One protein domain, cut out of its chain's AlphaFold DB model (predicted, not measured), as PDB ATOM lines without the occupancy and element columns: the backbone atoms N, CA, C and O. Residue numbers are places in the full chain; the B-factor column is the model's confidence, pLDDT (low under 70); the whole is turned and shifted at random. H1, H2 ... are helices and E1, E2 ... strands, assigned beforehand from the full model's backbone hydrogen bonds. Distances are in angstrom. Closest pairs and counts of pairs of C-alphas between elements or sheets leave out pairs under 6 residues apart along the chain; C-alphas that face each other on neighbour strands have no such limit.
ATOM      1  N   VAL A   3       3.875  50.205  22.082       95.06
ATOM      2  CA  VAL A   3       3.515  48.851  22.515       95.06
ATOM      3  C   VAL A   3       4.793  48.082  22.816       95.06
ATOM      4  O   VAL A   3       5.703  48.049  21.988       95.06
ATOM      5  N   SER A   4       4.866  47.472  23.996       94.50
ATOM      6  CA  SER A   4       5.985  46.621  24.410       94.50
ATOM      7  C   SER A   4       5.482  45.209  24.687       94.50
ATOM      8  O   SER A   4       4.654  45.008  25.572       94.50
ATOM      9  N   THR A   5       5.961  44.239  23.911       96.44
ATOM     10  CA  THR A   5       5.533  42.835  23.976       96.44
ATOM     11  C   THR A   5       6.494  41.972  24.786       96.44
ATOM     12  O   THR A   5       7.682  42.284  24.890       96.44
ATOM     13  N   GLY A   6       5.978  40.896  25.390       95.44
ATOM     14  CA  GLY A   6       6.763  39.984  26.234       95.44
ATOM     15  C   GLY A   6       7.399  40.661  27.453       95.44
ATOM     16  O   GLY A   6       8.468  40.247  27.919       95.44
ATOM     17  N   TYR A   7       6.777  41.731  27.951       96.69
ATOM     18  CA  TYR A   7       7.367  42.595  28.971       96.69
ATOM     19  C   TYR A   7       7.534  41.887  30.319       96.69
ATOM     20  O   TYR A   7       8.404  42.248  31.108       96.69
ATOM     21  N   ASP A   8       6.777  40.819  30.555       96.94
ATOM     22  CA  ASP A   8       6.929  39.934  31.706       96.94
ATOM     23  C   ASP A   8       8.317  39.294  31.785       96.94
ATOM     24  O   ASP A   8       8.886  39.164  32.868       96.94
ATOM     25  N   THR A   9       8.931  38.970  30.645       97.25
ATOM     26  CA  THR A   9      10.301  38.441  30.636       97.25
ATOM     27  C   THR A   9      11.308  39.497  31.078       97.25
ATOM     28  O   THR A   9      12.250  39.186  31.811       97.25
ATOM     29  N   PHE A  10      11.102  40.750  30.672       97.06
ATOM     30  CA  PHE A  10      11.940  41.863  31.096       97.06
ATOM     31  C   PHE A  10      11.735  42.188  32.580       97.06
ATOM     32  O   PHE A  10      12.715  42.262  33.321       97.06
ATOM     33  N   ALA A  11      10.483  42.280  33.032       97.25
ATOM     34  CA  ALA A  11      10.132  42.539  34.424       97.25
ATOM     35  C   ALA A  11      10.646  41.446  35.373       97.25
ATOM     36  O   ALA A  11      11.140  41.760  36.451       97.25
ATOM     37  N   ARG A  12      10.629  40.170  34.963       96.94
ATOM     38  CA  ARG A  12      11.207  39.077  35.765       96.94
ATOM     39  C   ARG A  12      12.727  39.165  35.893       96.94
ATOM     40  O   ARG A  12      13.264  38.857  36.951       96.94
ATOM     41  N   ARG A  13      13.432  39.550  34.824       97.50
ATOM     42  CA  ARG A  13      14.905  39.633  34.826       97.50
ATOM     43  C   ARG A  13      15.414  40.887  35.532       97.50
ATOM     44  O   ARG A  13      16.405  40.819  36.249       97.50
ATOM     45  N   CYS A  14      14.741  42.015  35.318       97.25
ATOM     46  CA  CYS A  14      15.164  43.334  35.782       97.25
ATOM     47  C   CYS A  14      13.962  44.130  36.328       97.25
ATOM     48  O   CYS A  14      13.581  45.137  35.725       97.25
ATOM     49  N   PRO A  15      13.366  43.731  37.469       96.06
ATOM     50  CA  PRO A  15      12.096  44.291  37.948       96.06
ATOM     51  C   PRO A  15      12.158  45.801  38.186       96.06
ATOM     52  O   PRO A  15      11.298  46.545  37.721       96.06
ATOM     53  N   ARG A  16      13.230  46.282  38.829       96.75
ATOM     54  CA  ARG A  16      13.426  47.720  39.064       96.75
ATOM     55  C   ARG A  16      13.557  48.503  37.759       96.75
ATOM     56  O   ARG A  16      12.991  49.580  37.635       96.75
ATOM     57  N   THR A  17      14.306  47.981  36.791       97.69
ATOM     58  CA  THR A  17      14.505  48.663  35.506       97.69
ATOM     59  C   THR A  17      13.211  48.704  34.702       97.69
ATOM     60  O   THR A  17      12.912  49.730  34.100       97.69
ATOM     61  N   ALA A  18      12.424  47.628  34.728       97.25
ATOM     62  CA  ALA A  18      11.101  47.600  34.115       97.25
ATOM     63  C   ALA A  18      10.184  48.676  34.711       97.25
ATOM     64  O   ALA A  18       9.615  49.468  33.965       97.25
ATOM     65  N   GLN A  19      10.137  48.796  36.041       97.31
ATOM     66  CA  GLN A  19       9.390  49.865  36.706       97.31
ATOM     67  C   GLN A  19       9.848  51.260  36.245       97.31
ATOM     68  O   GLN A  19       9.033  52.062  35.797       97.31
ATOM     69  N   VAL A  20      11.162  51.520  36.268       97.06
ATOM     70  CA  VAL A  20      11.737  52.821  35.879       97.06
ATOM     71  C   VAL A  20      11.400  53.192  34.434       97.06
ATOM     72  O   VAL A  20      11.122  54.353  34.148       97.06
ATOM     73  N   VAL A  21      11.404  52.229  33.510       96.50
ATOM     74  CA  VAL A  21      11.021  52.484  32.113       96.50
ATOM     75  C   VAL A  21       9.568  52.956  32.021       96.50
ATOM     76  O   VAL A  21       9.290  53.911  31.294       96.50
ATOM     77  N   LEU A  22       8.651  52.326  32.760       96.81
ATOM     78  CA  LEU A  22       7.252  52.751  32.789       96.81
ATOM     79  C   LEU A  22       7.096  54.138  33.427       96.81
ATOM     80  O   LEU A  22       6.359  54.962  32.882       96.81
ATOM     81  N   ASP A  23       7.827  54.427  34.508       96.88
ATOM     82  CA  ASP A  23       7.818  55.747  35.158       96.88
ATOM     83  C   ASP A  23       8.291  56.857  34.215       96.88
ATOM     84  O   ASP A  23       7.617  57.878  34.078       96.88
ATOM     85  N   ILE A  24       9.380  56.628  33.473       95.88
ATOM     86  CA  ILE A  24       9.867  57.576  32.460       95.88
ATOM     87  C   ILE A  24       8.774  57.862  31.426       95.88
ATOM     88  O   ILE A  24       8.522  59.019  31.085       95.88
ATOM     89  N   ILE A  25       8.110  56.820  30.920       95.81
ATOM     90  CA  ILE A  25       7.056  56.976  29.915       95.81
ATOM     91  C   ILE A  25       5.870  57.760  30.488       95.81
ATOM     92  O   ILE A  25       5.333  58.629  29.797       95.81
ATOM     93  N   ALA A  26       5.468  57.496  31.732       95.50
ATOM     94  CA  ALA A  26       4.378  58.219  32.379       95.50
ATOM     95  C   ALA A  26       4.713  59.692  32.634       95.50
ATOM     96  O   ALA A  26       3.853  60.552  32.428       95.50
ATOM     97  N   ASP A  27       5.954  60.005  32.998       95.38
ATOM     98  CA  ASP A  27       6.406  61.388  33.143       95.38
ATOM     99  C   ASP A  27       6.372  62.135  31.807       95.38
ATOM    100  O   ASP A  27       5.851  63.253  31.735       95.38
ATOM    101  N   GLN A  28       6.826  61.498  30.722       94.88
ATOM    102  CA  GLN A  28       6.718  62.082  29.381       94.88
ATOM    103  C   GLN A  28       5.261  62.236  28.936       94.88
ATOM    104  O   GLN A  28       4.900  63.255  28.347       94.88
ATOM    105  N   ALA A  29       4.400  61.262  29.240       94.31
ATOM    106  CA  ALA A  29       2.980  61.340  28.921       94.31
ATOM    107  C   ALA A  29       2.288  62.486  29.665       94.31
ATOM    108  O   ALA A  29       1.500  63.220  29.065       94.31
ATOM    109  N   ARG A  30       2.622  62.688  30.944       93.50
ATOM    110  CA  ARG A  30       2.116  63.803  31.750       93.50
ATOM    111  C   ARG A  30       2.576  65.147  31.194       93.50
ATOM    112  O   ARG A  30       1.749  66.039  31.035       93.50
ATOM    113  N   ALA A  31       3.860  65.286  30.864       94.69
ATOM    114  CA  ALA A  31       4.387  66.510  30.264       94.69
ATOM    115  C   ALA A  31       3.718  66.814  28.909       94.69
ATOM    116  O   ALA A  31       3.288  67.939  28.668       94.69
ATOM    117  N   ALA A  32       3.557  65.798  28.056       94.94
ATOM    118  CA  ALA A  32       2.880  65.921  26.768       94.94
ATOM    119  C   ALA A  32       1.400  66.324  26.915       94.94
ATOM    120  O   ALA A  32       0.908  67.148  26.142       94.94
ATOM    121  N   ALA A  33       0.701  65.809  27.931       94.56
ATOM    122  CA  ALA A  33      -0.696  66.150  28.193       94.56
ATOM    123  C   ALA A  33      -0.900  67.647  28.488       94.56
ATOM    124  O   ALA A  33      -1.916  68.209  28.079       94.56
ATOM    125  N   LEU A  34       0.075  68.311  29.124       96.12
ATOM    126  CA  LEU A  34       0.013  69.750  29.421       96.12
ATOM    127  C   LEU A  34       0.017  70.627  28.161       96.12
ATOM    128  O   LEU A  34      -0.523  71.728  28.182       96.12
ATOM    129  N   ILE A  35       0.603  70.137  27.068       96.31
ATOM    130  CA  ILE A  35       0.692  70.848  25.784       96.31
ATOM    131  C   ILE A  35      -0.276  70.281  24.730       96.31
ATOM    132  O   ILE A  35      -0.115  70.522  23.538       96.31
ATOM    133  N   GLY A  36      -1.293  69.525  25.160       95.25
ATOM    134  CA  GLY A  36      -2.355  69.009  24.289       95.25
ATOM    135  C   GLY A  36      -2.004  67.732  23.520       95.25
ATOM    136  O   GLY A  36      -2.793  67.281  22.687       95.25
ATOM    137  N   HIS A  37      -0.860  67.110  23.806       95.00
ATOM    138  CA  HIS A  37      -0.456  65.850  23.191       95.00
ATOM    139  C   HIS A  37      -0.880  64.647  24.039       95.00
ATOM    140  O   HIS A  37      -0.916  64.693  25.264       95.00
ATOM    141  N   ARG A  38      -1.187  63.526  23.377       92.56
ATOM    142  CA  ARG A  38      -1.561  62.272  24.043       92.56
ATOM    143  C   ARG A  38      -0.510  61.203  23.782       92.56
ATOM    144  O   ARG A  38      -0.259  60.841  22.632       92.56
ATOM    145  N   VAL A  39       0.067  60.672  24.854       93.19
ATOM    146  CA  VAL A  39       0.980  59.527  24.812       93.19
ATOM    147  C   VAL A  39       0.318  58.369  25.547       93.19
ATOM    148  O   VAL A  39      -0.073  58.506  26.700       93.19
ATOM    149  N   CYS A  40       0.211  57.228  24.870       91.75
ATOM    150  CA  CYS A  40      -0.287  55.981  25.447       91.75
ATOM    151  C   CYS A  40       0.776  54.895  25.284       91.75
ATOM    152  O   CYS A  40       1.364  54.773  24.199       91.75
ATOM    153  N   CYS A  41       0.980  54.103  26.334       94.81
ATOM    154  CA  CYS A  41       1.850  52.935  26.344       94.81
ATOM    155  C   CYS A  41       1.046  51.706  26.760       94.81
ATOM    156  O   CYS A  41       0.352  51.741  27.772       94.81
ATOM    157  N   LEU A  42       1.131  50.645  25.960       95.75
ATOM    158  CA  LEU A  42       0.550  49.345  26.270       95.75
ATOM    159  C   LEU A  42       1.665  48.338  26.519       95.75
ATOM    160  O   LEU A  42       2.611  48.224  25.734       95.75
ATOM    161  N   VAL A  43       1.509  47.583  27.599       96.19
ATOM    162  CA  VAL A  43       2.412  46.510  27.995       96.19
ATOM    163  C   VAL A  43       1.685  45.192  27.787       96.19
ATOM    164  O   VAL A  43       0.653  44.953  28.407       96.19
ATOM    165  N   GLN A  44       2.213  44.339  26.914       95.50
ATOM    166  CA  GLN A  44       1.717  42.977  26.748       95.50
ATOM    167  C   GLN A  44       2.572  42.023  27.590       95.50
ATOM    168  O   GLN A  44       3.805  42.043  27.528       95.50
ATOM    169  N   SER A  45       1.888  41.193  28.372       95.19
ATOM    170  CA  SER A  45       2.453  40.185  29.267       95.19
ATOM    171  C   SER A  45       1.790  38.835  29.005       95.19
ATOM    172  O   SER A  45       0.580  38.783  28.791       95.19
ATOM    173  N   ASN A  46       2.567  37.752  29.041       93.88
ATOM    174  CA  ASN A  46       2.028  36.385  29.121       93.88
ATOM    175  C   ASN A  46       1.868  35.903  30.576       93.88
ATOM    176  O   ASN A  46       1.382  34.801  30.817       93.88
ATOM    177  N   ASP A  47       2.309  36.705  31.546       94.00
ATOM    178  CA  ASP A  47       2.132  36.460  32.973       94.00
ATOM    179  C   ASP A  47       0.850  37.162  33.471       94.00
ATOM    180  O   ASP A  47       0.838  38.398  33.561       94.00
ATOM    181  N   PRO A  48      -0.225  36.415  33.800       91.94
ATOM    182  CA  PRO A  48      -1.490  36.989  34.271       91.94
ATOM    183  C   PRO A  48      -1.394  37.559  35.693       91.94
ATOM    184  O   PRO A  48      -2.315  38.240  36.149       91.94
ATOM    185  N   ALA A  49      -0.304  37.265  36.406       92.75
ATOM    186  CA  ALA A  49      -0.037  37.739  37.755       92.75
ATOM    187  C   ALA A  49       0.976  38.892  37.786       92.75
ATOM    188  O   ALA A  49       1.340  39.327  38.879       92.75
ATOM    189  N   ILE A  50       1.419  39.407  36.629       94.62
ATOM    190  CA  ILE A  50       2.339  40.546  36.589       94.62
ATOM    191  C   ILE A  50       1.748  41.737  37.353       94.62
ATOM    192  O   ILE A  50       0.566  42.074  37.228       94.62
ATOM    193  N   ARG A  51       2.583  42.372  38.172       92.94
ATOM    194  CA  ARG A  51       2.239  43.569  38.938       92.94
ATOM    195  C   ARG A  51       3.377  44.570  38.825       92.94
ATOM    196  O   ARG A  51       4.542  44.191  38.749       92.94
ATOM    197  N   PHE A  52       3.001  45.839  38.839       95.06
ATOM    198  CA  PHE A  52       3.904  46.974  38.911       95.06
ATOM    199  C   PHE A  52       3.503  47.822  40.105       95.06
ATOM    200  O   PHE A  52       2.323  47.864  40.474       95.06
ATOM    201  N   GLU A  53       4.477  48.518  40.675       95.75
ATOM    202  CA  GLU A  53       4.172  49.612  41.588       95.75
ATOM    203  C   GLU A  53       3.441  50.725  40.817       95.75
ATOM    204  O   GLU A  53       3.539  50.780  39.582       95.75
ATOM    205  N   PRO A  54       2.702  51.617  41.499       95.50
ATOM    206  CA  PRO A  54       2.060  52.749  40.843       95.50
ATOM    207  C   PRO A  54       3.046  53.526  39.962       95.50
ATOM    208  O   PRO A  54       4.064  54.023  40.442       95.50
ATOM    209  N   VAL A  55       2.724  53.640  38.675       93.94
ATOM    210  CA  VAL A  55       3.555  54.308  37.673       93.94
ATOM    211  C   VAL A  55       3.130  55.765  37.591       93.94
ATOM    212  O   VAL A  55       1.960  56.071  37.336       93.94
ATOM    213  N   GLY A  56       4.058  56.682  37.857       86.62
ATOM    214  CA  GLY A  56       3.717  58.101  37.977       86.62
ATOM    215  C   GLY A  56       2.587  58.347  38.992       86.62
ATOM    216  O   GLY A  56       1.692  59.148  38.725       86.62
ATOM    217  N   ALA A  57       2.598  57.631  40.120       86.81
ATOM    218  CA  ALA A  57       1.576  57.666  41.175       86.81
ATOM    219  C   ALA A  57       0.165  57.184  40.774       86.81
ATOM    220  O   ALA A  57      -0.765  57.328  41.567       86.81
ATOM    221  N   MET A  58      -0.012  56.582  39.593       90.31
ATOM    222  CA  MET A  58      -1.275  55.976  39.160       90.31
ATOM    223  C   MET A  58      -1.144  54.450  39.075       90.31
ATOM    224  O   MET A  58      -0.102  53.949  38.651       90.31
ATOM    225  N   PRO A  59      -2.176  53.679  39.463       91.44
ATOM    226  CA  PRO A  59      -2.138  52.230  39.315       91.44
ATOM    227  C   PRO A  59      -2.074  51.843  37.832       91.44
ATOM    228  O   PRO A  59      -2.754  52.436  36.994       91.44
ATOM    229  N   VAL A  60      -1.283  50.816  37.514       92.88
ATOM    230  CA  VAL A  60      -1.259  50.237  36.166       92.88
ATOM    231  C   VAL A  60      -2.526  49.408  35.970       92.88
ATOM    232  O   VAL A  60      -2.728  48.398  36.644       92.88
ATOM    233  N   ALA A  61      -3.394  49.860  35.067       92.69
ATOM    234  CA  ALA A  61      -4.649  49.192  34.758       92.69
ATOM    235  C   ALA A  61      -4.453  48.059  33.741       92.69
ATOM    236  O   ALA A  61      -3.664  48.170  32.801       92.69
ATOM    237  N   TRP A  62      -5.225  46.989  33.913       93.88
ATOM    238  CA  TRP A  62      -5.420  45.977  32.878       93.88
ATOM    239  C   TRP A  62      -6.339  46.514  31.781       93.88
ATOM    240  O   TRP A  62      -7.107  47.446  32.021       93.88
ATOM    241  N   ASN A  63      -6.292  45.916  30.589       92.19
ATOM    242  CA  ASN A  63      -7.340  46.188  29.605       92.19
ATOM    243  C   ASN A  63      -8.696  45.672  30.114       92.19
ATOM    244  O   ASN A  63      -8.759  44.763  30.943       92.19
ATOM    245  N   ASP A  64      -9.773  46.250  29.592       90.69
ATOM    246  CA  ASP A  64     -11.123  46.048  30.121       90.69
ATOM    247  C   ASP A  64     -11.583  44.583  30.066       90.69
ATOM    248  O   ASP A  64     -12.225  44.100  30.999       90.69
ATOM    249  N   ALA A  65     -11.217  43.850  29.008       90.50
ATOM    250  CA  ALA A  65     -11.567  42.435  28.853       90.50
ATOM    251  C   ALA A  65     -10.874  41.553  29.902       90.50
ATOM    252  O   ALA A  65     -11.423  40.550  30.364       90.50
ATOM    253  N   GLU A  66      -9.675  41.956  30.303       89.56
ATOM    254  CA  GLU A  66      -8.849  41.251  31.263       89.56
ATOM    255  C   GLU A  66      -8.948  41.840  32.668       89.56
ATOM    256  O   GLU A  66      -8.177  41.410  33.504       89.56
ATOM    257  N   TRP A  67      -9.846  42.782  32.986       87.81
ATOM    258  CA  TRP A  67      -9.855  43.485  34.284       87.81
ATOM    259  C   TRP A  67     -10.003  42.561  35.510       87.81
ATOM    260  O   TRP A  67      -9.346  42.772  36.537       87.81
ATOM    261  N   LEU A  68     -10.838  41.522  35.413       88.12
ATOM    262  CA  LEU A  68     -11.058  40.555  36.493       88.12
ATOM    263  C   LEU A  68      -9.921  39.527  36.561       88.12
ATOM    264  O   LEU A  68      -9.515  38.973  35.541       88.12
ATOM    265  N   ASP A  69      -9.471  39.192  37.777       86.44
ATOM    266  CA  ASP A  69      -8.502  38.103  37.986       86.44
ATOM    267  C   ASP A  69      -9.005  36.783  37.378       86.44
ATOM    268  O   ASP A  69      -8.245  36.074  36.719       86.44
ATOM    269  N   SER A  70     -10.303  36.489  37.517       87.38
ATOM    270  CA  SER A  70     -10.922  35.302  36.923       87.38
ATOM    271  C   SER A  70     -10.848  35.305  35.397       87.38
ATOM    272  O   SER A  70     -10.651  34.245  34.814       87.38
ATOM    273  N   SER A  71     -10.965  36.459  34.732       87.81
ATOM    274  CA  SER A  71     -10.819  36.560  33.271       87.81
ATOM    275  C   SER A  71      -9.396  36.237  32.818       87.81
ATOM    276  O   SER A  71      -9.218  35.568  31.805       87.81
ATOM    277  N   ARG A  72      -8.382  36.637  33.595       86.31
ATOM    278  CA  ARG A  72      -6.963  36.380  33.278       86.31
ATOM    279  C   ARG A  72      -6.520  34.949  33.582       86.31
ATOM    280  O   ARG A  72      -5.568  34.455  32.988       86.31
ATOM    281  N   GLN A  73      -7.191  34.274  34.514       81.25
ATOM    282  CA  GLN A  73      -6.836  32.919  34.954       81.25
ATOM    283  C   GLN A  73      -7.555  31.801  34.177       81.25
ATOM    284  O   GLN A  73      -7.144  30.647  34.264       81.25
ATOM    285  N   GLN A  74      -8.581  32.127  33.383       65.50
ATOM    286  CA  GLN A  74      -9.387  31.162  32.615       65.50
ATOM    287  C   GLN A  74      -8.626  30.428  31.491       65.50
ATOM    288  O   GLN A  74      -9.117  29.426  30.983       65.50
ATOM    289  N   GLY A  75      -7.430  30.889  31.108       60.28
ATOM    290  CA  GLY A  75      -6.616  30.294  30.038       60.28
ATOM    291  C   GLY A  75      -5.631  29.201  30.474       60.28
ATOM    292  O   GLY A  75      -4.785  28.807  29.671       60.28
TER     293      GLY A  75
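AT A GLANCE: This is residues 3 to 75 of the 77 residues of an uncharacterized protein of Salinispora tropica (strain ATCC BAA-916 / DSM 44818 / CNB-440) (UniProt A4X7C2). Look for one long helix, H2, along one side of an elongated fold, with the short helix H1 turning a corner at its start; after H2 the backbone folds back beside it through the short strand E1, and a long stretch of loop, residues 44 to 68, swings out toward H2 near residue 55 and away again to the small helix H3, which is apart from the other two helices. The printed part has 73 residues, with three named helices and one named strand in the order H1, H2, E1, H3, and E1 pairs with no named strand. The class is mostly helix, though under half of the residues are in named elements. The whole is only just compact, close to loose, with a radius of gyration of the C-alphas of 13.2 A, and only just elongated, spanning 41 by 27 by 20 A.

HOW THE PARTS SIT: Begin at residues 3 to 4, which form a short parallel pairing with residues 42 to 43 of E1, residues 41 to 43. Next comes H1, residues 7 to 13, and then a tight link of one residue to H2, residues 15 to 34. H1 and H2 touch only at the corner, where H2 takes part with residues 17 to 19 alone; the closest C-alphas, those of Ala 11 and Ala 18, are 5.2 A apart. Their lines stand at a steep tilt of 43 degrees, and they run opposite ways. Look next at E1: its closest C-alpha pair with H2 is Ile 25 and Cys 41, 7.5 A apart, and with H1 it is Tyr 7 and Val 43, 6.4 A apart. H3, residues 69 to 73, is apart from H1, H2 and E1. In H1, H2 and H3 every O i to N i+4 pair is within hydrogen-bond range.

IN THESE COORDINATES: Find C-alpha 7 at (7.367, 42.595, 28.971), where H1 begins; it runs 10.0 A to C-alpha 13. H2 starts at C-alpha 15, at (12.096, 44.291, 37.948), and runs 29.4 A to C-alpha 34, at (0.013, 69.750, 29.421). E1 covers 6.7 A from Cys 41 to Val 43. H3 goes 6.2 A from Asp 69 to Gln 73, ending at (-6.836, 32.919, 34.954).

THE WHOLE: The two C-alphas farthest apart are those of Ile 35 and Gln 74, 41.5 A. The printed part has no cut. The link from H2 to E1 is short, with 6 residues, and that from E1 to H3 is long, with 25. The mean pLDDT of the printed part is 93.0, and residues 74 to 75 are under 70.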